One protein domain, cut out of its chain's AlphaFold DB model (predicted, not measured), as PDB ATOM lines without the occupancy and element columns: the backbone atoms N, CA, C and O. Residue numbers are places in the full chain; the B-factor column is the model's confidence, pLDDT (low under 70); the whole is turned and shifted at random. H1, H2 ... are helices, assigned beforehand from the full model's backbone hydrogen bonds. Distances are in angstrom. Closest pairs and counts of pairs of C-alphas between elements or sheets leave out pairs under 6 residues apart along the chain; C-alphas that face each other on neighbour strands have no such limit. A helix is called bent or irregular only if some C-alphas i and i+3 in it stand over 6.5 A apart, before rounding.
ATOM      1  N   ALA A 114      33.970  29.756  52.986       73.75
ATOM      2  CA  ALA A 114      34.099  30.803  51.969       73.75
ATOM      3  C   ALA A 114      35.463  31.519  52.022       73.75
ATOM      4  O   ALA A 114      36.039  31.822  50.979       73.75
ATOM      5  N   ALA A 115      35.997  31.763  53.224       73.44
ATOM      6  CA  ALA A 115      37.322  32.357  53.395       73.44
ATOM      7  C   ALA A 115      38.449  31.418  52.927       73.44
ATOM      8  O   ALA A 115      39.404  31.878  52.306       73.44
ATOM      9  N   GLN A 116      38.325  30.108  53.176       77.12
ATOM     10  CA  GLN A 116      39.268  29.110  52.662       77.12
ATOM     11  C   GLN A 116      39.251  29.054  51.135       77.12
ATOM     12  O   GLN A 116      40.309  29.176  50.526       77.12
ATOM     13  N   THR A 117      38.069  28.993  50.512       78.62
ATOM     14  CA  THR A 117      37.952  28.999  49.046       78.62
ATOM     15  C   THR A 117      38.576  30.255  48.430       78.62
ATOM     16  O   THR A 117      39.315  30.162  47.456       78.62
ATOM     17  N   GLN A 118      38.358  31.435  49.022       80.31
ATOM     18  CA  GLN A 118      38.980  32.674  48.538       80.31
ATOM     19  C   GLN A 118      40.506  32.679  48.698       80.31
ATOM     20  O   GLN A 118      41.214  33.152  47.810       80.31
ATOM     21  N   ALA A 119      41.027  32.157  49.812       77.50
ATOM     22  CA  ALA A 119      42.467  32.049  50.028       77.50
ATOM     23  C   ALA A 119      43.123  31.082  49.027       77.50
ATOM     24  O   ALA A 119      44.213  31.358  48.524       77.50
ATOM     25  N   GLU A 120      42.447  29.983  48.693       81.56
ATOM     26  CA  GLU A 120      42.894  29.011  47.691       81.56
ATOM     27  C   GLU A 120      42.887  29.598  46.276       81.56
ATOM     28  O   GLU A 120      43.878  29.478  45.552       81.56
ATOM     29  N   GLU A 121      41.819  30.299  45.885       84.50
ATOM     30  CA  GLU A 121      41.762  31.011  44.602       84.50
ATOM     31  C   GLU A 121      42.873  32.065  44.493       84.50
ATOM     32  O   GLU A 121      43.540  32.164  43.459       84.50
ATOM     33  N   ALA A 122      43.135  32.809  45.571       83.88
ATOM     34  CA  ALA A 122      44.223  33.778  45.620       83.88
ATOM     35  C   ALA A 122      45.603  33.109  45.497       83.88
ATOM     36  O   ALA A 122      46.464  33.608  44.769       83.88
ATOM     37  N   ALA A 123      45.815  31.962  46.151       81.19
ATOM     38  CA  ALA A 123      47.057  31.199  46.044       81.19
ATOM     39  C   ALA A 123      47.280  30.656  44.621       81.19
ATOM     40  O   ALA A 123      48.388  30.760  44.088       81.19
ATOM     41  N   LYS A 124      46.225  30.147  43.966       85.88
ATOM     42  CA  LYS A 124      46.265  29.705  42.561       85.88
ATOM     43  C   LYS A 124      46.594  30.866  41.621       85.88
ATOM     44  O   LYS A 124      47.484  30.738  40.778       85.88
ATOM     45  N   ALA A 125      45.951  32.019  41.806       88.38
ATOM     46  CA  ALA A 125      46.232  33.221  41.025       88.38
ATOM     47  C   ALA A 125      47.678  33.717  41.216       88.38
ATOM     48  O   ALA A 125      48.347  34.071  40.244       88.38
ATOM     49  N   ALA A 126      48.193  33.696  42.450       85.19
ATOM     50  CA  ALA A 126      49.572  34.077  42.750       85.19
ATOM     51  C   ALA A 126      50.595  33.129  42.099       85.19
ATOM     52  O   ALA A 126      51.571  33.594  41.509       85.19
ATOM     53  N   ALA A 127      50.355  31.813  42.140       84.75
ATOM     54  CA  ALA A 127      51.205  30.828  41.472       84.75
ATOM     55  C   ALA A 127      51.216  31.024  39.945       84.75
ATOM     56  O   ALA A 127      52.274  30.974  39.316       84.75
ATOM     57  N   GLN A 128      50.057  31.315  39.347       91.06
ATOM     58  CA  GLN A 128      49.952  31.591  37.915       91.06
ATOM     59  C   GLN A 128      50.695  32.875  37.518       91.06
ATOM     60  O   GLN A 128      51.385  32.898  36.498       91.06
ATOM     61  N   LEU A 129      50.607  33.927  38.335       92.50
ATOM     62  CA  LEU A 129      51.353  35.165  38.115       92.50
ATOM     63  C   LEU A 129      52.869  34.940  38.224       92.50
ATOM     64  O   LEU A 129      53.627  35.424  37.384       92.50
ATOM     65  N   ALA A 130      53.324  34.170  39.216       86.38
ATOM     66  CA  ALA A 130      54.737  33.825  39.374       86.38
ATOM     67  C   ALA A 130      55.284  33.048  38.162       86.38
ATOM     68  O   ALA A 130      56.397  33.312  37.698       86.38
ATOM     69  N   PHE A 131      54.485  32.138  37.601       93.94
ATOM     70  CA  PHE A 131      54.825  31.415  36.378       93.94
ATOM     71  C   PHE A 131      54.931  32.341  35.157       93.94
ATOM     72  O   PHE A 131      55.908  32.264  34.411       93.94
ATOM     73  N   GLN A 132      53.983  33.268  34.979       94.50
ATOM     74  CA  GLN A 132      54.036  34.264  33.898       94.50
ATOM     75  C   GLN A 132      55.260  35.183  34.013       94.50
ATOM     76  O   GLN A 132      55.925  35.464  33.012       94.50
ATOM     77  N   ASN A 133      55.597  35.611  35.232       93.88
ATOM     78  CA  ASN A 133      56.801  36.397  35.490       93.88
ATOM     79  C   ASN A 133      58.062  35.602  35.125       93.88
ATOM     80  O   ASN A 133      58.933  36.127  34.437       93.88
ATOM     81  N   SER A 134      58.122  34.323  35.504       92.50
ATOM     82  CA  SER A 134      59.255  33.443  35.186       92.50
ATOM     83  C   SER A 134      59.420  33.238  33.677       92.50
ATOM     84  O   SER A 134      60.535  33.343  33.170       92.50
ATOM     85  N   GLN A 135      58.321  33.037  32.938       94.56
ATOM     86  CA  GLN A 135      58.359  32.987  31.471       94.56
ATOM     87  C   GLN A 135      58.871  34.293  30.862       94.56
ATOM     88  O   GLN A 135      59.700  34.269  29.956       94.56
ATOM     89  N   THR A 136      58.400  35.433  31.372       95.69
ATOM     90  CA  THR A 136      58.803  36.753  30.874       95.69
ATOM     91  C   THR A 136      60.295  36.990  31.100       95.69
ATOM     92  O   THR A 136      60.995  37.417  30.186       95.69
ATOM     93  N   THR A 137      60.809  36.666  32.289       94.94
ATOM     94  CA  THR A 137      62.240  36.767  32.596       94.94
ATOM     95  C   THR A 137      63.072  35.831  31.724       94.94
ATOM     96  O   THR A 137      64.107  36.245  31.206       94.94
ATOM     97  N   LEU A 138      62.620  34.593  31.508       95.06
ATOM     98  CA  LEU A 138      63.315  33.643  30.638       95.06
ATOM     99  C   LEU A 138      63.368  34.145  29.186       95.06
ATOM    100  O   LEU A 138      64.424  34.084  28.559       95.06
ATOM    101  N   ALA A 139      62.264  34.693  28.674       95.19
ATOM    102  CA  ALA A 139      62.201  35.285  27.341       95.19
ATOM    103  C   ALA A 139      63.132  36.503  27.204       95.19
ATOM    104  O   ALA A 139      63.870  36.596  26.228       95.19
ATOM    105  N   GLN A 140      63.167  37.393  28.202       96.88
ATOM    106  CA  GLN A 140      64.079  38.545  28.219       96.88
ATOM    107  C   GLN A 140      65.551  38.120  28.250       96.88
ATOM    108  O   GLN A 140      66.380  38.684  27.539       96.88
ATOM    109  N   ASN A 141      65.892  37.115  29.060       94.88
ATOM    110  CA  ASN A 141      67.253  36.585  29.119       94.88
ATOM    111  C   ASN A 141      67.675  35.984  27.775       94.88
ATOM    112  O   ASN A 141      68.792  36.229  27.321       94.88
ATOM    113  N   HIS A 142      66.767  35.254  27.126       96.62
ATOM    114  CA  HIS A 142      67.001  34.693  25.803       96.62
ATOM    115  C   HIS A 142      67.171  35.781  24.734       96.62
ATOM    116  O   HIS A 142      68.125  35.730  23.961       96.62
ATOM    117  N   GLU A 143      66.321  36.811  24.728       97.31
ATOM    118  CA  GLU A 143      66.442  37.949  23.808       97.31
ATOM    119  C   GLU A 143      67.786  38.676  23.982       97.31
ATOM    120  O   GLU A 143      68.479  38.942  23.000       97.31
ATOM    121  N   ASN A 144      68.212  38.912  25.226       96.69
ATOM    122  CA  ASN A 144      69.518  39.504  25.524       96.69
ATOM    123  C   ASN A 144      70.680  38.618  25.037       96.69
ATOM    124  O   ASN A 144      71.652  39.129  24.476       96.69
ATOM    125  N   ALA A 145      70.588  37.297  25.222       96.56
ATOM    126  CA  ALA A 145      71.596  36.350  24.744       96.56
ATOM    127  C   ALA A 145      71.684  36.345  23.208       96.56
ATOM    128  O   ALA A 145      72.781  36.411  22.647       96.56
ATOM    129  N   LEU A 146      70.535  36.343  22.525       97.38
ATOM    130  CA  LEU A 146      70.468  36.424  21.069       97.38
ATOM    131  C   LEU A 146      71.015  37.749  20.541       97.38
ATOM    132  O   LEU A 146      71.771  37.731  19.572       97.38
ATOM    133  N   ALA A 147      70.708  38.877  21.184       97.75
ATOM    134  CA  ALA A 147      71.231  40.182  20.789       97.75
ATOM    135  C   ALA A 147      72.770  40.220  20.840       97.75
ATOM    136  O   ALA A 147      73.413  40.715  19.913       97.75
ATOM    137  N   ILE A 148      73.378  39.633  21.879       97.38
ATOM    138  CA  ILE A 148      74.842  39.526  22.002       97.38
ATOM    139  C   ILE A 148      75.421  38.648  20.885       97.38
ATOM    140  O   ILE A 148      76.405  39.028  20.249       97.38
ATOM    141  N   LEU A 149      74.821  37.482  20.624       97.38
ATOM    142  CA  LEU A 149      75.289  36.570  19.576       97.38
ATOM    143  C   LEU A 149      75.138  37.175  18.174       97.38
ATOM    144  O   LEU A 149      76.034  37.031  17.345       97.38
ATOM    145  N   GLN A 150      74.052  37.903  17.916       97.44
ATOM    146  CA  GLN A 150      73.836  38.615  16.657       97.44
ATOM    147  C   GLN A 150      74.869  39.727  16.458       97.44
ATOM    148  O   GLN A 150      75.483  39.805  15.395       97.44
ATOM    149  N   GLN A 151      75.156  40.515  17.497       97.62
ATOM    150  CA  GLN A 151      76.207  41.531  17.438       97.62
ATOM    151  C   GLN A 151      77.590  40.912  17.163       97.62
ATOM    152  O   GLN A 151      78.407  41.487  16.441       97.62
ATOM    153  N   GLN A 152      77.881  39.729  17.712       96.94
ATOM    154  CA  GLN A 152      79.117  39.002  17.400       96.94
ATOM    155  C   GLN A 152      79.135  38.494  15.954       96.94
ATOM    156  O   GLN A 152      80.179  38.563  15.303       96.94
ATOM    157  N   LEU A 153      77.992  38.020  15.447       97.38
ATOM    158  CA  LEU A 153      77.858  37.517  14.083       97.38
ATOM    159  C   LEU A 153      78.181  38.609  13.059       97.38
ATOM    160  O   LEU A 153      78.993  38.368  12.166       97.38
ATOM    161  N   GLU A 154      77.632  39.813  13.240       97.31
ATOM    162  CA  GLU A 154      77.866  40.982  12.375       97.31
ATOM    163  C   GLU A 154      79.350  41.368  12.262       97.31
ATOM    164  O   GLU A 154      79.794  41.846  11.219       97.31
ATOM    165  N   ASN A 155      80.133  41.124  13.315       97.38
ATOM    166  CA  ASN A 155      81.559  41.454  13.372       97.38
ATOM    167  C   ASN A 155      82.481  40.301  12.933       97.38
ATOM    168  O   ASN A 155      83.704  40.452  12.931       97.38
ATOM    169  N   SER A 156      81.924  39.143  12.577       96.31
ATOM    170  CA  SER A 156      82.678  37.921  12.288       96.31
ATOM    171  C   SER A 156      82.646  37.555  10.801       96.31
ATOM    172  O   SER A 156      81.697  37.855  10.084       96.31
ATOM    173  N   THR A 157      83.688  36.879  10.305       96.88
ATOM    174  CA  THR A 157      83.731  36.380   8.918       96.88
ATOM    175  C   THR A 157      84.242  34.940   8.851       96.88
ATOM    176  O   THR A 157      84.915  34.444   9.759       96.88
ATOM    177  N   GLY A 158      83.904  34.239   7.765       95.88
ATOM    178  CA  GLY A 158      84.360  32.870   7.511       95.88
ATOM    179  C   GLY A 158      83.879  31.867   8.566       95.88
ATOM    180  O   GLY A 158      82.709  31.853   8.941       95.88
ATOM    181  N   LEU A 159      84.791  31.022   9.051       95.44
ATOM    182  CA  LEU A 159      84.490  29.961  10.025       95.44
ATOM    183  C   LEU A 159      83.944  30.490  11.361       95.44
ATOM    184  O   LEU A 159      83.163  29.802  12.014       95.44
ATOM    185  N   GLN A 160      84.325  31.704  11.774       95.25
ATOM    186  CA  GLN A 160      83.819  32.290  13.020       95.25
ATOM    187  C   GLN A 160      82.314  32.566  12.943       95.25
ATOM    188  O   GLN A 160      81.597  32.233  13.882       95.25
ATOM    189  N   ALA A 161      81.829  33.072  11.805       95.81
ATOM    190  CA  ALA A 161      80.405  33.317  11.591       95.81
ATOM    191  C   ALA A 161      79.589  32.015  11.644       95.81
ATOM    192  O   ALA A 161      78.516  31.976  12.240       95.81
ATOM    193  N   GLN A 162      80.127  30.919  11.096       96.31
ATOM    194  CA  GLN A 162      79.469  29.611  11.149       96.31
ATOM    195  C   GLN A 162      79.357  29.073  12.585       96.31
ATOM    196  O   GLN A 162      78.312  28.545  12.959       96.31
ATOM    197  N   ASN A 163      80.400  29.241  13.406       96.69
ATOM    198  CA  ASN A 163      80.359  28.847  14.818       96.69
ATOM    199  C   ASN A 163      79.367  29.695  15.625       96.69
ATOM    200  O   ASN A 163      78.663  29.163  16.478       96.69
ATOM    201  N   ILE A 164      79.285  31.002  15.355       96.50
ATOM    202  CA  ILE A 164      78.321  31.883  16.028       96.50
ATOM    203  C   ILE A 164      76.889  31.519  15.626       96.50
ATOM    204  O   ILE A 164      76.024  31.450  16.494       96.50
ATOM    205  N   GLN A 165      76.646  31.192  14.355       96.81
ATOM    206  CA  GLN A 165      75.334  30.711  13.923       96.81
ATOM    207  C   GLN A 165      74.942  29.405  14.632       96.81
ATOM    208  O   GLN A 165      73.830  29.297  15.136       96.81
ATOM    209  N   ALA A 166      75.869  28.449  14.756       97.50
ATOM    210  CA  ALA A 166      75.619  27.223  15.514       97.50
ATOM    211  C   ALA A 166      75.326  27.501  17.002       97.50
ATOM    212  O   ALA A 166      74.508  26.808  17.607       97.50
ATOM    213  N   ASN A 167      75.951  28.525  17.593       96.69
ATOM    214  CA  ASN A 167      75.652  28.952  18.961       96.69
ATOM    215  C   ASN A 167      74.256  29.578  19.086       96.69
ATOM    216  O   ASN A 167      73.584  29.319  20.076       96.69
ATOM    217  N   ILE A 168      73.801  30.354  18.095       97.25
ATOM    218  CA  ILE A 168      72.427  30.887  18.048       97.25
ATOM    219  C   ILE A 168      71.416  29.737  18.006       97.25
ATOM    220  O   ILE A 168      70.465  29.720  18.786       97.25
ATOM    221  N   ASP A 169      71.643  28.746  17.143       97.25
ATOM    222  CA  ASP A 169      70.756  27.583  17.025       97.25
ATOM    223  C   ASP A 169      70.726  26.766  18.329       97.25
ATOM    224  O   ASP A 169      69.663  26.333  18.779       97.25
ATOM    225  N   LEU A 170      71.885  26.594  18.976       97.56
ATOM    226  CA  LEU A 170      71.988  25.943  20.282       97.56
ATOM    227  C   LEU A 170      71.244  26.718  21.374       97.56
ATOM    228  O   LEU A 170      70.580  26.101  22.207       97.56
ATOM    229  N   GLU A 171      71.337  28.045  21.373       96.38
ATOM    230  CA  GLU A 171      70.663  28.898  22.350       96.38
ATOM    231  C   GLU A 171      69.138  28.851  22.188       96.38
ATOM    232  O   GLU A 171      68.418  28.753  23.178       96.38
ATOM    233  N   ASN A 172      68.635  28.804  20.951       96.94
ATOM    234  CA  ASN A 172      67.211  28.588  20.677       96.94
ATOM    235  C   ASN A 172      66.726  27.229  21.212       96.94
ATOM    236  O   ASN A 172      65.671  27.149  21.841       96.94
ATOM    237  N   MET A 173      67.511  26.158  21.020       97.44
ATOM    238  CA  MET A 173      67.180  24.834  21.567       97.44
ATOM    239  C   MET A 173      67.204  24.809  23.102       97.44
ATOM    240  O   MET A 173      66.377  24.135  23.716       97.44
ATOM    241  N   ARG A 174      68.142  25.526  23.736       95.62
ATOM    242  CA  ARG A 174      68.188  25.672  25.201       95.62
ATOM    243  C   ARG A 174      66.947  26.380  25.718       95.62
ATOM    244  O   ARG A 174      66.279  25.837  26.586       95.62
ATOM    245  N   HIS A 175      66.586  27.507  25.111       95.62
ATOM    246  CA  HIS A 175      65.388  28.246  25.485       95.62
ATOM    247  C   HIS A 175      64.110  27.402  25.361       95.62
ATOM    248  O   HIS A 175      63.267  27.419  26.257       95.62
ATOM    249  N   GLU A 176      63.975  26.606  24.294       96.50
ATOM    250  CA  GLU A 176      62.832  25.700  24.137       96.50
ATOM    251  C   GLU A 176      62.784  24.623  25.238       96.50
ATOM    252  O   GLU A 176      61.708  24.294  25.742       96.50
ATOM    253  N   ASN A 177      63.937  24.079  25.636       96.12
ATOM    254  CA  ASN A 177      64.016  23.106  26.725       96.12
ATOM    255  C   ASN A 177      63.709  23.739  28.087       96.12
ATOM    256  O   ASN A 177      62.944  23.152  28.848       96.12
ATOM    257  N   ASP A 178      64.215  24.943  28.356       94.69
ATOM    258  CA  ASP A 178      63.943  25.679  29.594       94.69
ATOM    259  C   ASP A 178      62.446  26.014  29.723       94.69
ATOM    260  O   ASP A 178      61.862  25.877  30.798       94.69
ATOM    261  N   LEU A 179      61.782  26.376  28.615       94.56
ATOM    262  CA  LEU A 179      60.330  26.583  28.587       94.56
ATOM    263  C   LEU A 179      59.552  25.294  28.887       94.56
ATOM    264  O   LEU A 179      58.569  25.330  29.632       94.56
ATOM    265  N   LYS A 180      59.980  24.153  28.332       96.31
ATOM    266  CA  LYS A 180      59.370  22.843  28.622       96.31
ATOM    267  C   LYS A 180      59.575  22.437  30.076       96.31
ATOM    268  O   LYS A 180      58.639  21.946  30.702       96.31
ATOM    269  N   GLU A 181      60.770  22.652  30.620       95.94
ATOM    270  CA  GLU A 181      61.067  22.360  32.019       95.94
ATOM    271  C   GLU A 181      60.219  23.230  32.953       95.94
ATOM    272  O   GLU A 181      59.565  22.699  33.850       95.94
ATOM    273  N   LEU A 182      60.146  24.538  32.700       94.44
ATOM    274  CA  LEU A 182      59.324  25.458  33.484       94.44
ATOM    275  C   LEU A 182      57.838  25.063  33.441       94.44
ATOM    276  O   LEU A 182      57.161  25.085  34.470       94.44
ATOM    277  N   ALA A 183      57.328  24.660  32.272       94.00
ATOM    278  CA  ALA A 183      55.957  24.175  32.126       94.00
ATOM    279  C   ALA A 183      55.703  22.893  32.942       94.00
ATOM    280  O   ALA A 183      54.697  22.810  33.645       94.00
ATOM    281  N   LEU A 184      56.631  21.930  32.910       94.44
ATOM    282  CA  LEU A 184      56.545  20.701  33.707       94.44
ATOM    283  C   LEU A 184      56.610  20.981  35.213       94.44
ATOM    284  O   LEU A 184      55.877  20.367  35.989       94.44
ATOM    285  N   GLN A 185      57.468  21.906  35.649       91.88
ATOM    286  CA  GLN A 185      57.556  22.313  37.054       91.88
ATOM    287  C   GLN A 185      56.240  22.935  37.534       91.88
ATOM    288  O   GLN A 185      55.735  22.558  38.594       91.88
ATOM    289  N   PHE A 186      55.649  23.825  36.735       92.88
ATOM    290  CA  PHE A 186      54.356  24.433  37.040       92.88
ATOM    291  C   PHE A 186      53.220  23.401  37.087       92.88
ATOM    292  O   PHE A 186      52.419  23.411  38.021       92.88
ATOM    293  N   GLU A 187      53.178  22.466  36.131       93.31
ATOM    294  CA  GLU A 187      52.197  21.377  36.127       93.31
ATOM    295  C   GLU A 187      52.315  20.515  37.394       93.31
ATOM    296  O   GLU A 187      51.316  20.247  38.064       93.31
ATOM    297  N   ASN A 188      53.535  20.132  37.779       90.94
ATOM    298  CA  ASN A 188      53.782  19.355  38.996       90.94
ATOM    299  C   ASN A 188      53.393  20.120  40.267       90.94
ATOM    300  O   ASN A 188      52.847  19.528  41.205       90.94
ATOM    301  N   GLN A 189      53.637  21.432  40.305       89.81
ATOM    302  CA  GLN A 189      53.224  22.283  41.416       89.81
ATOM    303  C   GLN A 189      51.695  22.322  41.536       89.81
ATOM    304  O   GLN A 189      51.168  22.099  42.626       89.81
ATOM    305  N   LEU A 190      50.974  22.517  40.426       90.50
ATOM    306  CA  LEU A 190      49.508  22.485  40.406       90.50
ATOM    307  C   LEU A 190      48.948  21.127  40.838       90.50
ATOM    308  O   LEU A 190      48.052  21.083  41.681       90.50
ATOM    309  N   LYS A 191      49.501  20.021  40.323       93.88
ATOM    310  CA  LYS A 191      49.098  18.663  40.727       93.88
ATOM    311  C   LYS A 191      49.284  18.438  42.222       93.88
ATOM    312  O   LYS A 191      48.400  17.896  42.876       93.88
ATOM    313  N   THR A 192      50.408  18.892  42.772       90.19
ATOM    314  CA  THR A 192      50.697  18.759  44.206       90.19
ATOM    315  C   THR A 192      49.680  19.527  45.049       90.19
ATOM    316  O   THR A 192      49.156  18.977  46.018       90.19
ATOM    317  N   THR A 193      49.351  20.762  44.659       89.44
ATOM    318  CA  THR A 193      48.324  21.572  45.330       89.44
ATOM    319  C   THR A 193      46.950  20.901  45.263       89.44
ATOM    320  O   THR A 193      46.326  20.702  46.303       89.44
ATOM    321  N   LEU A 194      46.515  20.457  44.077       91.75
ATOM    322  CA  LEU A 194      45.225  19.780  43.891       91.75
ATOM    323  C   LEU A 194      45.124  18.477  44.692       91.75
ATOM    324  O   LEU A 194      44.101  18.208  45.313       91.75
ATOM    325  N   ILE A 195      46.184  17.671  44.734       94.31
ATOM    326  CA  ILE A 195      46.205  16.442  45.542       94.31
ATOM    327  C   ILE A 195      46.141  16.770  47.039       94.31
ATOM    328  O   ILE A 195      45.486  16.050  47.799       94.31
ATOM    329  N   GLY A 196      46.776  17.864  47.467       91.31
ATOM    330  CA  GLY A 196      46.641  18.402  48.818       91.31
ATOM    331  C   GLY A 196      45.193  18.761  49.168       91.31
ATOM    332  O   GLY A 196      44.697  18.316  50.207       91.31
ATOM    333  N   GLU A 197      44.509  19.490  48.280       91.31
ATOM    334  CA  GLU A 197      43.091  19.879  48.398       91.31
ATOM    335  C   GLU A 197      42.173  18.648  48.450       91.31
ATOM    336  O   GLU A 197      41.415  18.471  49.404       91.31
ATOM    337  N   ILE A 198      42.323  17.720  47.498       94.38
ATOM    338  CA  ILE A 198      41.597  16.439  47.467       94.38
ATOM    339  C   ILE A 198      41.800  15.671  48.778       94.38
ATOM    340  O   ILE A 198      40.859  15.103  49.337       94.38
ATOM    341  N   GLY A 199      43.028  15.656  49.300       93.56
ATOM    342  CA  GLY A 199      43.351  15.025  50.574       93.56
ATOM    343  C   GLY A 199      42.661  15.687  51.771       93.56
ATOM    344  O   GLY A 199      42.257  14.981  52.698       93.56
ATOM    345  N   ALA A 200      42.525  17.014  51.773       90.56
ATOM    346  CA  ALA A 200      41.813  17.757  52.810       90.56
ATOM    347  C   ALA A 200      40.305  17.493  52.763       90.56
ATOM    348  O   ALA A 200      39.741  17.058  53.768       90.56
ATOM    349  N   GLU A 201      39.687  17.631  51.592       92.88
ATOM    350  CA  GLU A 201      38.252  17.408  51.395       92.88
ATOM    351  C   GLU A 201      37.849  15.964  51.702       92.88
ATOM    352  O   GLU A 201      36.859  15.693  52.383       92.88
ATOM    353  N   ARG A 202      38.685  14.999  51.309       94.75
ATOM    354  CA  ARG A 202      38.463  13.592  51.648       94.75
ATOM    355  C   ARG A 202      38.458  13.354  53.160       94.75
ATOM    356  O   ARG A 202      37.682  12.526  53.636       94.75
ATOM    357  N   ARG A 203      39.306  14.044  53.935       93.88
ATOM    358  CA  ARG A 203      39.285  13.945  55.407       93.88
ATOM    359  C   ARG A 203      37.989  14.514  55.979       93.88
ATOM    360  O   ARG A 203      37.426  13.881  56.869       93.88
ATOM    361  N   THR A 204      37.509  15.641  55.455       91.69
ATOM    362  CA  THR A 204      36.210  16.223  55.827       91.69
ATOM    363  C   THR A 204      35.081  15.229  55.561       91.69
ATOM    364  O   THR A 204      34.338  14.887  56.478       91.69
ATOM    365  N   LEU A 205      35.036  14.640  54.365       93.88
ATOM    366  CA  LEU A 205      34.019  13.657  53.993       93.88
ATOM    367  C   LEU A 205      34.051  12.401  54.887       93.88
ATOM    368  O   LEU A 205      33.006  11.903  55.303       93.88
ATOM    369  N   ILE A 206      35.240  11.910  55.259       94.06
ATOM    370  CA  ILE A 206      35.383  10.799  56.222       94.06
ATOM    371  C   ILE A 206      34.824  11.183  57.602       94.06
ATOM    372  O   ILE A 206      34.172  10.365  58.258       94.06
ATOM    373  N   GLN A 207      35.080  12.409  58.068       93.00
ATOM    374  CA  GLN A 207      34.545  12.895  59.343       93.00
ATOM    375  C   GLN A 207      33.019  13.000  59.303       93.00
ATOM    376  O   GLN A 207      32.365  12.589  60.267       93.00
ATOM    377  N   GLU A 208      32.453  13.470  58.191       92.62
ATOM    378  CA  GLU A 208      31.010  13.512  57.965       92.62
ATOM    379  C   GLU A 208      30.401  12.110  57.952       92.62
ATOM    380  O   GLU A 208      29.485  11.847  58.728       92.62
ATOM    381  N   GLN A 209      30.964  11.164  57.189       94.12
ATOM    382  CA  GLN A 209      30.540   9.758  57.208       94.12
ATOM    383  C   GLN A 209      30.588   9.173  58.632       94.12
ATOM    384  O   GLN A 209      29.669   8.466  59.061       94.12
ATOM    385  N   GLY A 210      31.623   9.503  59.412       93.75
ATOM    386  CA  GLY A 210      31.739   9.117  60.820       93.75
ATOM    387  C   GLY A 210      30.690   9.770  61.733       93.75
ATOM    388  O   GLY A 210      30.170   9.122  62.647       93.75
ATOM    389  N   ALA A 211      30.344  11.037  61.500       91.38
ATOM    390  CA  ALA A 211      29.283  11.741  62.215       91.38
ATOM    391  C   ALA A 211      27.900  11.160  61.885       91.38
ATOM    392  O   ALA A 211      27.158  10.823  62.809       91.38
ATOM    393  N   THR A 212      27.596  10.931  60.605       92.19
ATOM    394  CA  THR A 212      26.366  10.271  60.147       92.19
ATOM    395  C   THR A 212      26.243   8.870  60.745       92.19
ATOM    396  O   THR A 212      25.185   8.499  61.249       92.19
ATOM    397  N   LYS A 213      27.338   8.097  60.793       93.94
ATOM    398  CA  LYS A 213      27.348   6.778  61.440       93.94
ATOM    399  C   LYS A 213      26.998   6.860  62.928       93.94
ATOM    400  O   LYS A 213      26.247   6.023  63.419       93.94
ATOM    401  N   ARG A 214      27.504   7.862  63.651       91.50
ATOM    402  CA  ARG A 214      27.143   8.081  65.064       91.50
ATOM    403  C   ARG A 214      25.679   8.487  65.221       91.50
ATOM    404  O   ARG A 214      25.015   7.947  66.096       91.50
ATOM    405  N   GLN A 215      25.163   9.352  64.349       89.38
ATOM    406  CA  GLN A 215      23.741   9.717  64.338       89.38
ATOM    407  C   GLN A 215      22.844   8.495  64.093       89.38
ATOM    408  O   GLN A 215      21.834   8.324  64.773       89.38
ATOM    409  N   LEU A 216      23.252   7.585  63.203       90.00
ATOM    410  CA  LEU A 216      22.550   6.317  62.997       90.00
ATOM    411  C   LEU A 216      22.542   5.424  64.240       90.00
ATOM    412  O   LEU A 216      21.547   4.755  64.488       90.00
ATOM    413  N   LEU A 217      23.616   5.411  65.031       89.31
ATOM    414  CA  LEU A 217      23.662   4.647  66.283       89.31
ATOM    415  C   LEU A 217      22.802   5.274  67.388       89.31
ATOM    416  O   LEU A 217      22.366   4.566  68.290       89.31
ATOM    417  N   THR A 218      22.552   6.585  67.323       86.88
ATOM    418  CA  THR A 218      21.643   7.275  68.254       86.88
ATOM    419  C   THR A 218      20.169   7.131  67.888       86.88
ATOM    420  O   THR A 218      19.309   7.437  68.713       86.88
ATOM    421  N   LEU A 219      19.854   6.657  66.676       87.06
ATOM    422  CA  LEU A 219      18.485   6.321  66.310       87.06
ATOM    423  C   LEU A 219      18.017   5.140  67.161       87.06
ATOM    424  O   LEU A 219      18.489   4.014  67.006       87.06
ATOM    425  N   GLY A 220      17.073   5.407  68.061       87.19
ATOM    426  CA  GLY A 220      16.359   4.362  68.781       87.19
ATOM    427  C   GLY A 220      15.568   3.444  67.836       87.19
ATOM    428  O   GLY A 220      15.517   3.671  66.622       87.19
ATOM    429  N   PRO A 221      14.925   2.397  68.377       88.75
ATOM    430  CA  PRO A 221      14.091   1.519  67.571       88.75
ATOM    431  C   PRO A 221      12.976   2.307  66.868       88.75
ATOM    432  O   PRO A 221      12.428   3.253  67.430       88.75
ATOM    433  N   ASP A 222      12.641   1.898  65.646       90.69
ATOM    434  CA  ASP A 222      11.694   2.611  64.789       90.69
ATOM    435  C   ASP A 222      10.288   2.694  65.424       90.69
ATOM    436  O   ASP A 222       9.627   1.655  65.579       90.69
ATOM    437  N   PRO A 223       9.791   3.900  65.775       85.19
ATOM    438  CA  PRO A 223       8.517   4.058  66.464       85.19
ATOM    439  C   PRO A 223       7.326   3.663  65.583       85.19
ATOM    440  O   PRO A 223       6.290   3.250  66.102       85.19
ATOM    441  N   PHE A 224       7.455   3.728  64.254       90.38
ATOM    442  CA  PHE A 224       6.401   3.293  63.336       90.38
ATOM    443  C   PHE A 224       6.319   1.773  63.276       90.38
ATOM    444  O   PHE A 224       5.223   1.212  63.240       90.38
ATOM    445  N   THR A 225       7.468   1.095  63.293       88.56
ATOM    446  CA  THR A 225       7.510  -0.370  63.359       88.56
ATOM    447  C   THR A 225       6.977  -0.862  64.699       88.56
ATOM    448  O   THR A 225       6.184  -1.803  64.729       88.56
ATOM    449  N   GLN A 226       7.328  -0.191  65.800       90.38
ATOM    450  CA  GLN A 226       6.763  -0.491  67.117       90.38
ATOM    451  C   GLN A 226       5.250  -0.247  67.164       90.38
ATOM    452  O   GLN A 226       4.511  -1.102  67.646       90.38
ATOM    453  N   GLY A 227       4.771   0.875  66.618       89.44
ATOM    454  CA  GLY A 227       3.343   1.188  66.550       89.44
ATOM    455  C   GLY A 227       2.546   0.155  65.746       89.44
ATOM    456  O   GLY A 227       1.507  -0.311  66.211       89.44
ATOM    457  N   ALA A 228       3.057  -0.263  64.584       89.31
ATOM    458  CA  ALA A 228       2.435  -1.308  63.770       89.31
ATOM    459  C   ALA A 228       2.402  -2.662  64.503       89.31
ATOM    460  O   ALA A 228       1.359  -3.319  64.542       89.31
ATOM    461  N   ALA A 229       3.512  -3.038  65.151       90.06
ATOM    462  CA  ALA A 229       3.605  -4.264  65.941       90.06
ATOM    463  C   ALA A 229       2.607  -4.279  67.111       90.06
ATOM    464  O   ALA A 229       1.934  -5.286  67.328       90.06
ATOM    465  N   LEU A 230       2.446  -3.155  67.821       90.56
ATOM    466  CA  LEU A 230       1.474  -3.013  68.911       90.56
ATOM    467  C   LEU A 230       0.017  -3.094  68.428       90.56
ATOM    468  O   LEU A 230      -0.846  -3.556  69.168       90.56
ATOM    469  N   GLN A 231      -0.264  -2.686  67.188       92.00
ATOM    470  CA  GLN A 231      -1.593  -2.799  66.577       92.00
ATOM    471  C   GLN A 231      -1.864  -4.180  65.955       92.00
ATOM    472  O   GLN A 231      -2.926  -4.389  65.368       92.00
ATOM    473  N   GLY A 232      -0.919  -5.123  66.050       91.00
ATOM    474  CA  GLY A 232      -1.029  -6.441  65.419       91.00
ATOM    475  C   GLY A 232      -1.059  -6.382  63.888       91.00
ATOM    476  O   GLY A 232      -1.453  -7.352  63.241       91.00
ATOM    477  N   GLN A 233      -0.666  -5.253  63.295       89.25
ATOM    478  CA  GLN A 233      -0.617  -5.084  61.851       89.25
ATOM    479  C   GLN A 233       0.809  -5.314  61.356       89.25
ATOM    480  O   GLN A 233       1.772  -4.748  61.872       89.25
ATOM    481  N   ALA A 234       0.955  -6.130  60.312       85.12
ATOM    482  CA  ALA A 234       2.215  -6.207  59.592       85.12
ATOM    483  C   ALA A 234       2.487  -4.848  58.939       85.12
ATOM    484  O   ALA A 234       1.674  -4.362  58.146       85.12
ATOM    485  N   GLN A 235       3.624  -4.239  59.268       85.12
ATOM    486  CA  GLN A 235       4.068  -3.007  58.634       85.12
ATOM    487  C   GLN A 235       4.195  -3.225  57.120       85.12
ATOM    488  O   GLN A 235       4.912  -4.117  56.668       85.12
ATOM    489  N   ARG A 236       3.479  -2.420  56.330       89.06
ATOM    490  CA  ARG A 236       3.582  -2.412  54.867       89.06
ATOM    491  C   ARG A 236       4.256  -1.116  54.425       89.06
ATOM    492  O   ARG A 236       3.771  -0.040  54.757       89.06
ATOM    493  N   GLY A 237       5.334  -1.235  53.652       92.06
ATOM    494  CA  GLY A 237       6.115  -0.104  53.138       92.06
ATOM    495  C   GLY A 237       7.332   0.252  53.996       92.06
ATOM    496  O   GLY A 237       7.528  -0.300  55.076       92.06
ATOM    497  N   THR A 238       8.159   1.163  53.485       92.75
ATOM    498  CA  THR A 238       9.327   1.718  54.185       92.75
ATOM    499  C   THR A 238       8.911   2.883  55.065       92.75
ATOM    500  O   THR A 238       8.283   3.831  54.585       92.75
ATOM    501  N   THR A 239       9.280   2.845  56.340       92.31
ATOM    502  CA  THR A 239       9.056   3.982  57.241       92.31
ATOM    503  C   THR A 239       9.953   5.161  56.868       92.31
ATOM    504  O   THR A 239      11.003   4.971  56.246       92.31
ATOM    505  N   PRO A 240       9.606   6.387  57.296       88.50
ATOM    506  CA  PRO A 240      10.504   7.530  57.168       88.50
ATOM    507  C   PRO A 240      11.883   7.275  57.795       88.50
ATOM    508  O   PRO A 240      12.897   7.644  57.207       88.50
ATOM    509  N   GLN A 241      11.937   6.581  58.940       90.06
ATOM    510  CA  GLN A 241      13.203   6.226  59.584       90.06
ATOM    511  C   GLN A 241      13.990   5.198  58.764       90.06
ATOM    512  O   GLN A 241      15.186   5.379  58.574       90.06
ATOM    513  N   GLN A 242      13.349   4.164  58.212       91.50
ATOM    514  CA  GLN A 242      14.004   3.196  57.324       91.50
ATOM    515  C   GLN A 242      14.535   3.857  56.046       91.50
ATOM    516  O   GLN A 242      15.638   3.534  55.613       91.50
ATOM    517  N   ALA A 243      13.795   4.807  55.464       91.75
ATOM    518  CA  ALA A 243      14.250   5.569  54.302       91.75
ATOM    519  C   ALA A 243      15.475   6.439  54.635       91.75
ATOM    520  O   ALA A 243      16.468   6.407  53.906       91.75
ATOM    521  N   ALA A 244      15.442   7.153  55.765       90.44
ATOM    522  CA  ALA A 244      16.560   7.964  56.242       90.44
ATOM    523  C   ALA A 244      17.799   7.110  56.572       90.44
ATOM    524  O   ALA A 244      18.915   7.450  56.177       90.44
ATOM    525  N   VAL A 245      17.605   5.960  57.229       92.44
ATOM    526  CA  VAL A 245      18.668   4.981  57.506       92.44
ATOM    527  C   VAL A 245      19.257   4.439  56.206       92.44
ATOM    528  O   VAL A 245      20.477   4.357  56.092       92.44
ATOM    529  N   GLY A 246      18.424   4.122  55.211       94.38
ATOM    530  CA  GLY A 246      18.876   3.657  53.901       94.38
ATOM    531  C   GLY A 246      19.740   4.688  53.170       94.38
ATOM    532  O   GLY A 246      20.807   4.342  52.665       94.38
ATOM    533  N   GLN A 247      19.336   5.963  53.169       93.88
ATOM    534  CA  GLN A 247      20.121   7.054  52.575       93.88
ATOM    535  C   GLN A 247      21.454   7.272  53.301       93.88
ATOM    536  O   GLN A 247      22.502   7.373  52.667       93.88
ATOM    537  N   ALA A 248      21.435   7.288  54.634       93.38
ATOM    538  CA  ALA A 248      22.639   7.438  55.439       93.38
ATOM    539  C   ALA A 248      23.604   6.250  55.274       93.38
ATOM    540  O   ALA A 248      24.812   6.451  55.173       93.38
ATOM    541  N   GLN A 249      23.097   5.015  55.189       95.38
ATOM    542  CA  GLN A 249      23.919   3.837  54.896       95.38
ATOM    543  C   GLN A 249      24.514   3.888  53.484       95.38
ATOM    544  O   GLN A 249      25.674   3.522  53.314       95.38
ATOM    545  N   ALA A 250      23.761   4.362  52.487       95.69
ATOM    546  CA  ALA A 250      24.282   4.556  51.134       95.69
ATOM    547  C   ALA A 250      25.438   5.571  51.114       95.69
ATOM    548  O   ALA A 250      26.474   5.289  50.519       95.69
ATOM    549  N   PHE A 251      25.303   6.690  51.834       96.00
ATOM    550  CA  PHE A 251      26.363   7.693  51.978       96.00
ATOM    551  C   PHE A 251      27.608   7.147  52.699       96.00
ATOM    552  O   PHE A 251      28.732   7.358  52.249       96.00
ATOM    553  N   ILE A 252      27.424   6.396  53.791       95.06
ATOM    554  CA  ILE A 252      28.530   5.782  54.553       95.06
ATOM    555  C   ILE A 252      29.288   4.742  53.717       95.06
ATOM    556  O   ILE A 252      30.499   4.602  53.864       95.06
ATOM    557  N   ASN A 253      28.589   4.005  52.852       96.12
ATOM    558  CA  ASN A 253      29.182   2.955  52.022       96.12
ATOM    559  C   ASN A 253      29.712   3.467  50.672       96.12
ATOM    560  O   ASN A 253      30.252   2.674  49.899       96.12
ATOM    561  N   GLN A 254      29.560   4.759  50.363       95.12
ATOM    562  CA  GLN A 254      30.061   5.336  49.120       95.12
ATOM    563  C   GLN A 254      31.600   5.287  49.111       95.12
ATOM    564  O   GLN A 254      32.232   5.820  50.031       95.12
ATOM    565  N   PRO A 255      32.233   4.650  48.104       94.06
ATOM    566  CA  PRO A 255      33.684   4.607  48.016       94.06
ATOM    567  C   PRO A 255      34.226   6.022  47.814       94.06
ATOM    568  O   PRO A 255      33.752   6.768  46.959       94.06
ATOM    569  N   LEU A 256      35.231   6.379  48.610       93.25
ATOM    570  CA  LEU A 256      35.903   7.668  48.497       93.25
ATOM    571  C   LEU A 256      36.709   7.690  47.187       93.25
ATOM    572  O   LEU A 256      37.516   6.773  46.985       93.25
ATOM    573  N   PRO A 257      36.537   8.713  46.332       92.31
ATOM    574  CA  PRO A 257      37.385   8.909  45.165       92.31
ATOM    575  C   PRO A 257      38.870   8.893  45.550       92.31
ATOM    576  O   PRO A 257      39.263   9.421  46.597       92.31
ATOM    577  N   GLN A 258      39.694   8.250  44.725       92.25
ATOM    578  CA  GLN A 258      41.145   8.215  44.893       92.25
ATOM    579  C   GLN A 258      41.776   9.030  43.772       92.25
ATOM    580  O   GLN A 258      41.472   8.789  42.609       92.25
ATOM    581  N   ALA A 259      42.635   9.978  44.138       94.31
ATOM    582  CA  ALA A 259      43.483  10.704  43.203       94.31
ATOM    583  C   ALA A 259      44.871  10.062  43.159       94.31
ATOM    584  O   ALA A 259      45.401   9.655  44.199       94.31
ATOM    585  N   SER A 260      45.459  10.005  41.970       95.00
ATOM    586  CA  SER A 260      46.829   9.567  41.733       95.00
ATOM    587  C   SER A 260      47.688  10.729  41.233       95.00
ATOM    588  O   SER A 260      47.228  11.596  40.499       95.00
ATOM    589  N   MET A 261      48.983  10.715  41.561       89.25
ATOM    590  CA  MET A 261      49.973  11.645  40.986       89.25
ATOM    591  C   MET A 261      50.143  11.473  39.467       89.25
ATOM    592  O   MET A 261      50.672  12.358  38.800       89.25
ATOM    593  N   SER A 262      49.720  10.328  38.922       94.81
ATOM    594  CA  SER A 262      49.722  10.065  37.481       94.81
ATOM    595  C   SER A 262      48.557  10.713  36.736       94.81
ATOM    596  O   SER A 262      48.594  10.744  35.509       94.81
ATOM    597  N   ASP A 263      47.527  11.167  37.451       96.31
ATOM    598  CA  ASP A 263      46.329  11.721  36.831       96.31
ATOM    599  C   ASP A 263      46.654  13.085  36.202       96.31
ATOM    600  O   ASP A 263      47.528  13.835  36.663       96.31
ATOM    601  N   ASP A 264      45.978  13.398  35.098       96.88
ATOM    602  CA  ASP A 264      46.061  14.736  34.520       96.88
ATOM    603  C   ASP A 264      45.303  15.753  35.398       96.88
ATOM    604  O   ASP A 264      44.503  15.397  36.267       96.88
ATOM    605  N   ILE A 265      45.578  17.045  35.202       94.38
ATOM    606  CA  ILE A 265      44.969  18.108  36.017       94.38
ATOM    607  C   ILE A 265      43.433  18.084  35.915       94.38
ATOM    608  O   ILE A 265      42.762  18.247  36.929       94.38
ATOM    609  N   ALA A 266      42.871  17.812  34.734       95.75
ATOM    610  CA  ALA A 266      41.421  17.785  34.536       95.75
ATOM    611  C   ALA A 266      40.756  16.614  35.284       95.75
ATOM    612  O   ALA A 266      39.651  16.745  35.816       95.75
ATOM    613  N   GLN A 267      41.433  15.469  35.369       96.19
ATOM    614  CA  GLN A 267      41.009  14.323  36.166       96.19
ATOM    615  C   GLN A 267      41.059  14.641  37.661       96.19
ATOM    616  O   GLN A 267      40.088  14.360  38.364       96.19
ATOM    617  N   LEU A 268      42.133  15.277  38.142       95.62
ATOM    618  CA  LEU A 268      42.238  15.717  39.538       95.62
ATOM    619  C   LEU A 268      41.124  16.710  39.905       95.62
ATOM    620  O   LEU A 268      40.478  16.554  40.939       95.62
ATOM    621  N   GLU A 269      40.832  17.679  39.037       94.50
ATOM    622  CA  GLU A 269      39.720  18.620  39.220       94.50
ATOM    623  C   GLU A 269      38.359  17.911  39.234       94.50
ATOM    624  O   GLU A 269      37.509  18.209  40.076       94.50
ATOM    625  N   SER A 270      38.151  16.920  38.361       96.06
ATOM    626  CA  SER A 270      36.928  16.111  38.367       96.06
ATOM    627  C   SER A 270      36.780  15.293  39.654       96.06
ATOM    628  O   SER A 270      35.661  15.152  40.153       96.06
ATOM    629  N   VAL A 271      37.880  14.768  40.203       95.88
ATOM    630  CA  VAL A 271      37.892  14.067  41.495       95.88
ATOM    631  C   VAL A 271      37.544  15.028  42.628       95.88
ATOM    632  O   VAL A 271      36.687  14.701  43.452       95.88
ATOM    633  N   LEU A 272      38.151  16.217  42.652       95.19
ATOM    634  CA  LEU A 272      37.865  17.253  43.645       95.19
ATOM    635  C   LEU A 272      36.386  17.663  43.612       95.19
ATOM    636  O   LEU A 272      35.717  17.625  44.644       95.19
ATOM    637  N   ALA A 273      35.845  17.940  42.423       94.69
ATOM    638  CA  ALA A 273      34.433  18.267  42.239       94.69
ATOM    639  C   ALA A 273      33.503  17.124  42.688       94.69
ATOM    640  O   ALA A 273      32.453  17.368  43.282       94.69
ATOM    641  N   GLY A 274      33.894  15.866  42.454       95.06
ATOM    642  CA  GLY A 274      33.155  14.696  42.929       95.06
ATOM    643  C   GLY A 274      33.107  14.588  44.459       95.06
ATOM    644  O   GLY A 274      32.073  14.213  45.020       95.06
ATOM    645  N   ILE A 275      34.195  14.948  45.144       95.06
ATOM    646  CA  ILE A 275      34.242  14.978  46.613       95.06
ATOM    647  C   ILE A 275      33.398  16.140  47.144       95.06
ATOM    648  O   ILE A 275      32.555  15.916  48.006       95.06
ATOM    649  N   GLN A 276      33.546  17.342  46.586       92.38
ATOM    650  CA  GLN A 276      32.788  18.530  47.008       92.38
ATOM    651  C   GLN A 276      31.279  18.412  46.737       92.38
ATOM    652  O   GLN A 276      30.462  18.957  47.477       92.38
ATOM    653  N   GLY A 277      30.886  17.665  45.701       92.94
ATOM    654  CA  GLY A 277      29.484  17.350  45.419       92.94
ATOM    655  C   GLY A 277      28.871  16.302  46.358       92.94
ATOM    656  O   GLY A 277      27.651  16.137  46.376       92.94
ATOM    657  N   SER A 278      29.687  15.590  47.142       93.25
ATOM    658  CA  SER A 278      29.218  14.561  48.071       93.25
ATOM    659  C   SER A 278      28.836  15.198  49.407       93.25
ATOM    660  O   SER A 278      29.677  15.381  50.276       93.25
ATOM    661  N   GLN A 279      27.556  15.527  49.584       91.25
ATOM    662  CA  GLN A 279      27.044  16.059  50.851       91.25
ATOM    663  C   GLN A 279      26.395  14.962  51.691       91.25
ATOM    664  O   GLN A 279      25.617  14.149  51.180       91.25
ATOM    665  N   ALA A 280      26.663  14.971  52.999       90.88
ATOM    666  CA  ALA A 280      25.949  14.111  53.930       90.88
ATOM    667  C   ALA A 280      24.431  14.371  53.848       90.88
ATOM    668  O   ALA A 280      23.998  15.531  53.865       90.88
ATOM    669  N   PRO A 281      23.592  13.318  53.792       88.88
ATOM    670  CA  PRO A 281      22.150  13.495  53.796       88.88
ATOM    671  C   PRO A 281      21.735  14.211  55.082       88.88
ATOM    672  O   PRO A 281      21.986  13.750  56.196       88.88
ATOM    673  N   GLN A 282      21.089  15.360  54.913       85.38
ATOM    674  CA  GLN A 282      20.506  16.139  55.995       85.38
ATOM    675  C   GLN A 282      19.368  15.318  56.622       85.38
ATOM    676  O   GLN A 282      18.270  15.241  56.075       85.38
ATOM    677  N   LEU A 283      19.610  14.701  57.785       79.50
ATOM    678  CA  LEU A 283      18.609  13.927  58.542       79.50
ATOM    679  C   LEU A 283      17.547  14.823  59.226       79.50
ATOM    680  O   LEU A 283      16.976  14.472  60.256       79.50
TER     681      LEU A 283
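AT A GLANCE: This is residues 114 to 283 of the 623 residues of an uncharacterized protein of marine sediment metagenome (UniProt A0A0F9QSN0). This is a long, thin helical hairpin of H1 and H2, whose longer arm, H2, runs well past the beginning of H1, and two short helices, H4 and H5, pack on the part of H2 that H1 does not touch. H3 lies beyond the far end of H2, where the chain folds back, and residues 114 to 119 of H1 stick out at that helix's beginning. The printed part has 170 residues with five named helices, H1 to H5 in order along the chain, and no named strand; the class is all helix. The whole is extended, with a radius of gyration of the C-alphas of 30.6 A, and its outline is a rod spanning 110 by 28 by 18 A, with H2 along the length.

HOW THE PARTS SIT: The longest helix, H2, residues 159 to 218, is the hub and touches three other helices, each with a different part of its length. With residues 160 to 186 alone it touches H1, residues 114 to 154; their closest C-alphas, those of Leu 153 and Ala 161, are 5.5 A apart. H1 and H2 form a helical hairpin and run opposite ways at a shallow tilt of 7 degrees. With residues 187 to 205 alone H2 touches H5, residues 265 to 276, and the closest C-alphas are those of Ile 198 and Leu 272, 5.4 A apart. H2 and H5 run the same way at a shallow tilt of 15 degrees. With residues 209 to 216 alone H2 touches H4, residues 240 to 252, where the closest C-alphas, those of Gln 209 and Ile 252, are 5.2 A apart. H2 and H4 run opposite ways at a shallow tilt of 31 degrees. The packing of the helices is mostly aligned: the three pairs that touch are at a shallow tilt. H3, residues 223 to 230, touches no helix, but H3 and H4 are near each other, with 6 pairs of C-alphas within 10 A and the closest pair at 8.3 A, only just short of touching. H1 is apart from H3, H4 and H5, and H4 is apart from H5. In H1, H2, H3, H4 and H5 every pair of O i and N i+4 is within hydrogen-bond range.

IN THESE COORDINATES: H2 is 88.6 A from first to last C-alpha, from C-alpha 159 at (84.490, 29.961, 10.025) to C-alpha 218 at (21.643, 7.275, 68.254). H1 is 59.9 A long and begins with C-alpha 114 at (34.099, 30.803, 51.969). H3, from Pro 223 to Leu 230, measures 10.3 A between its end C-alphas. H4, from Pro 240 to Ile 252, measures 18.3 A. H5, from Ile 265 to Gln 276, measures 16.4 A, and its last C-alpha is at (32.788, 18.530, 47.008). No helix is bent.

THE WHOLE: The two C-alphas farthest apart, those of Thr 157 and Gly 232, are 110.5 A from each other, while those of Ala 114 and Leu 283, the first and last printed residues, are 23.8 A apart. The centre of H5 is nearest to the mean of the C-alphas, at 6.0 A, and that of H3 is farthest, at 48.8 A. The links from H1 to H2 and from H2 to H3 are tight, that from H3 to H4 is short, and that from H4 to H5, residues 253 to 264, is long. Residues 114 to 119, which belong to H1, stand free. The printed part has no cut. The mean pLDDT of the printed part is 92.4, and no printed residue is under 70.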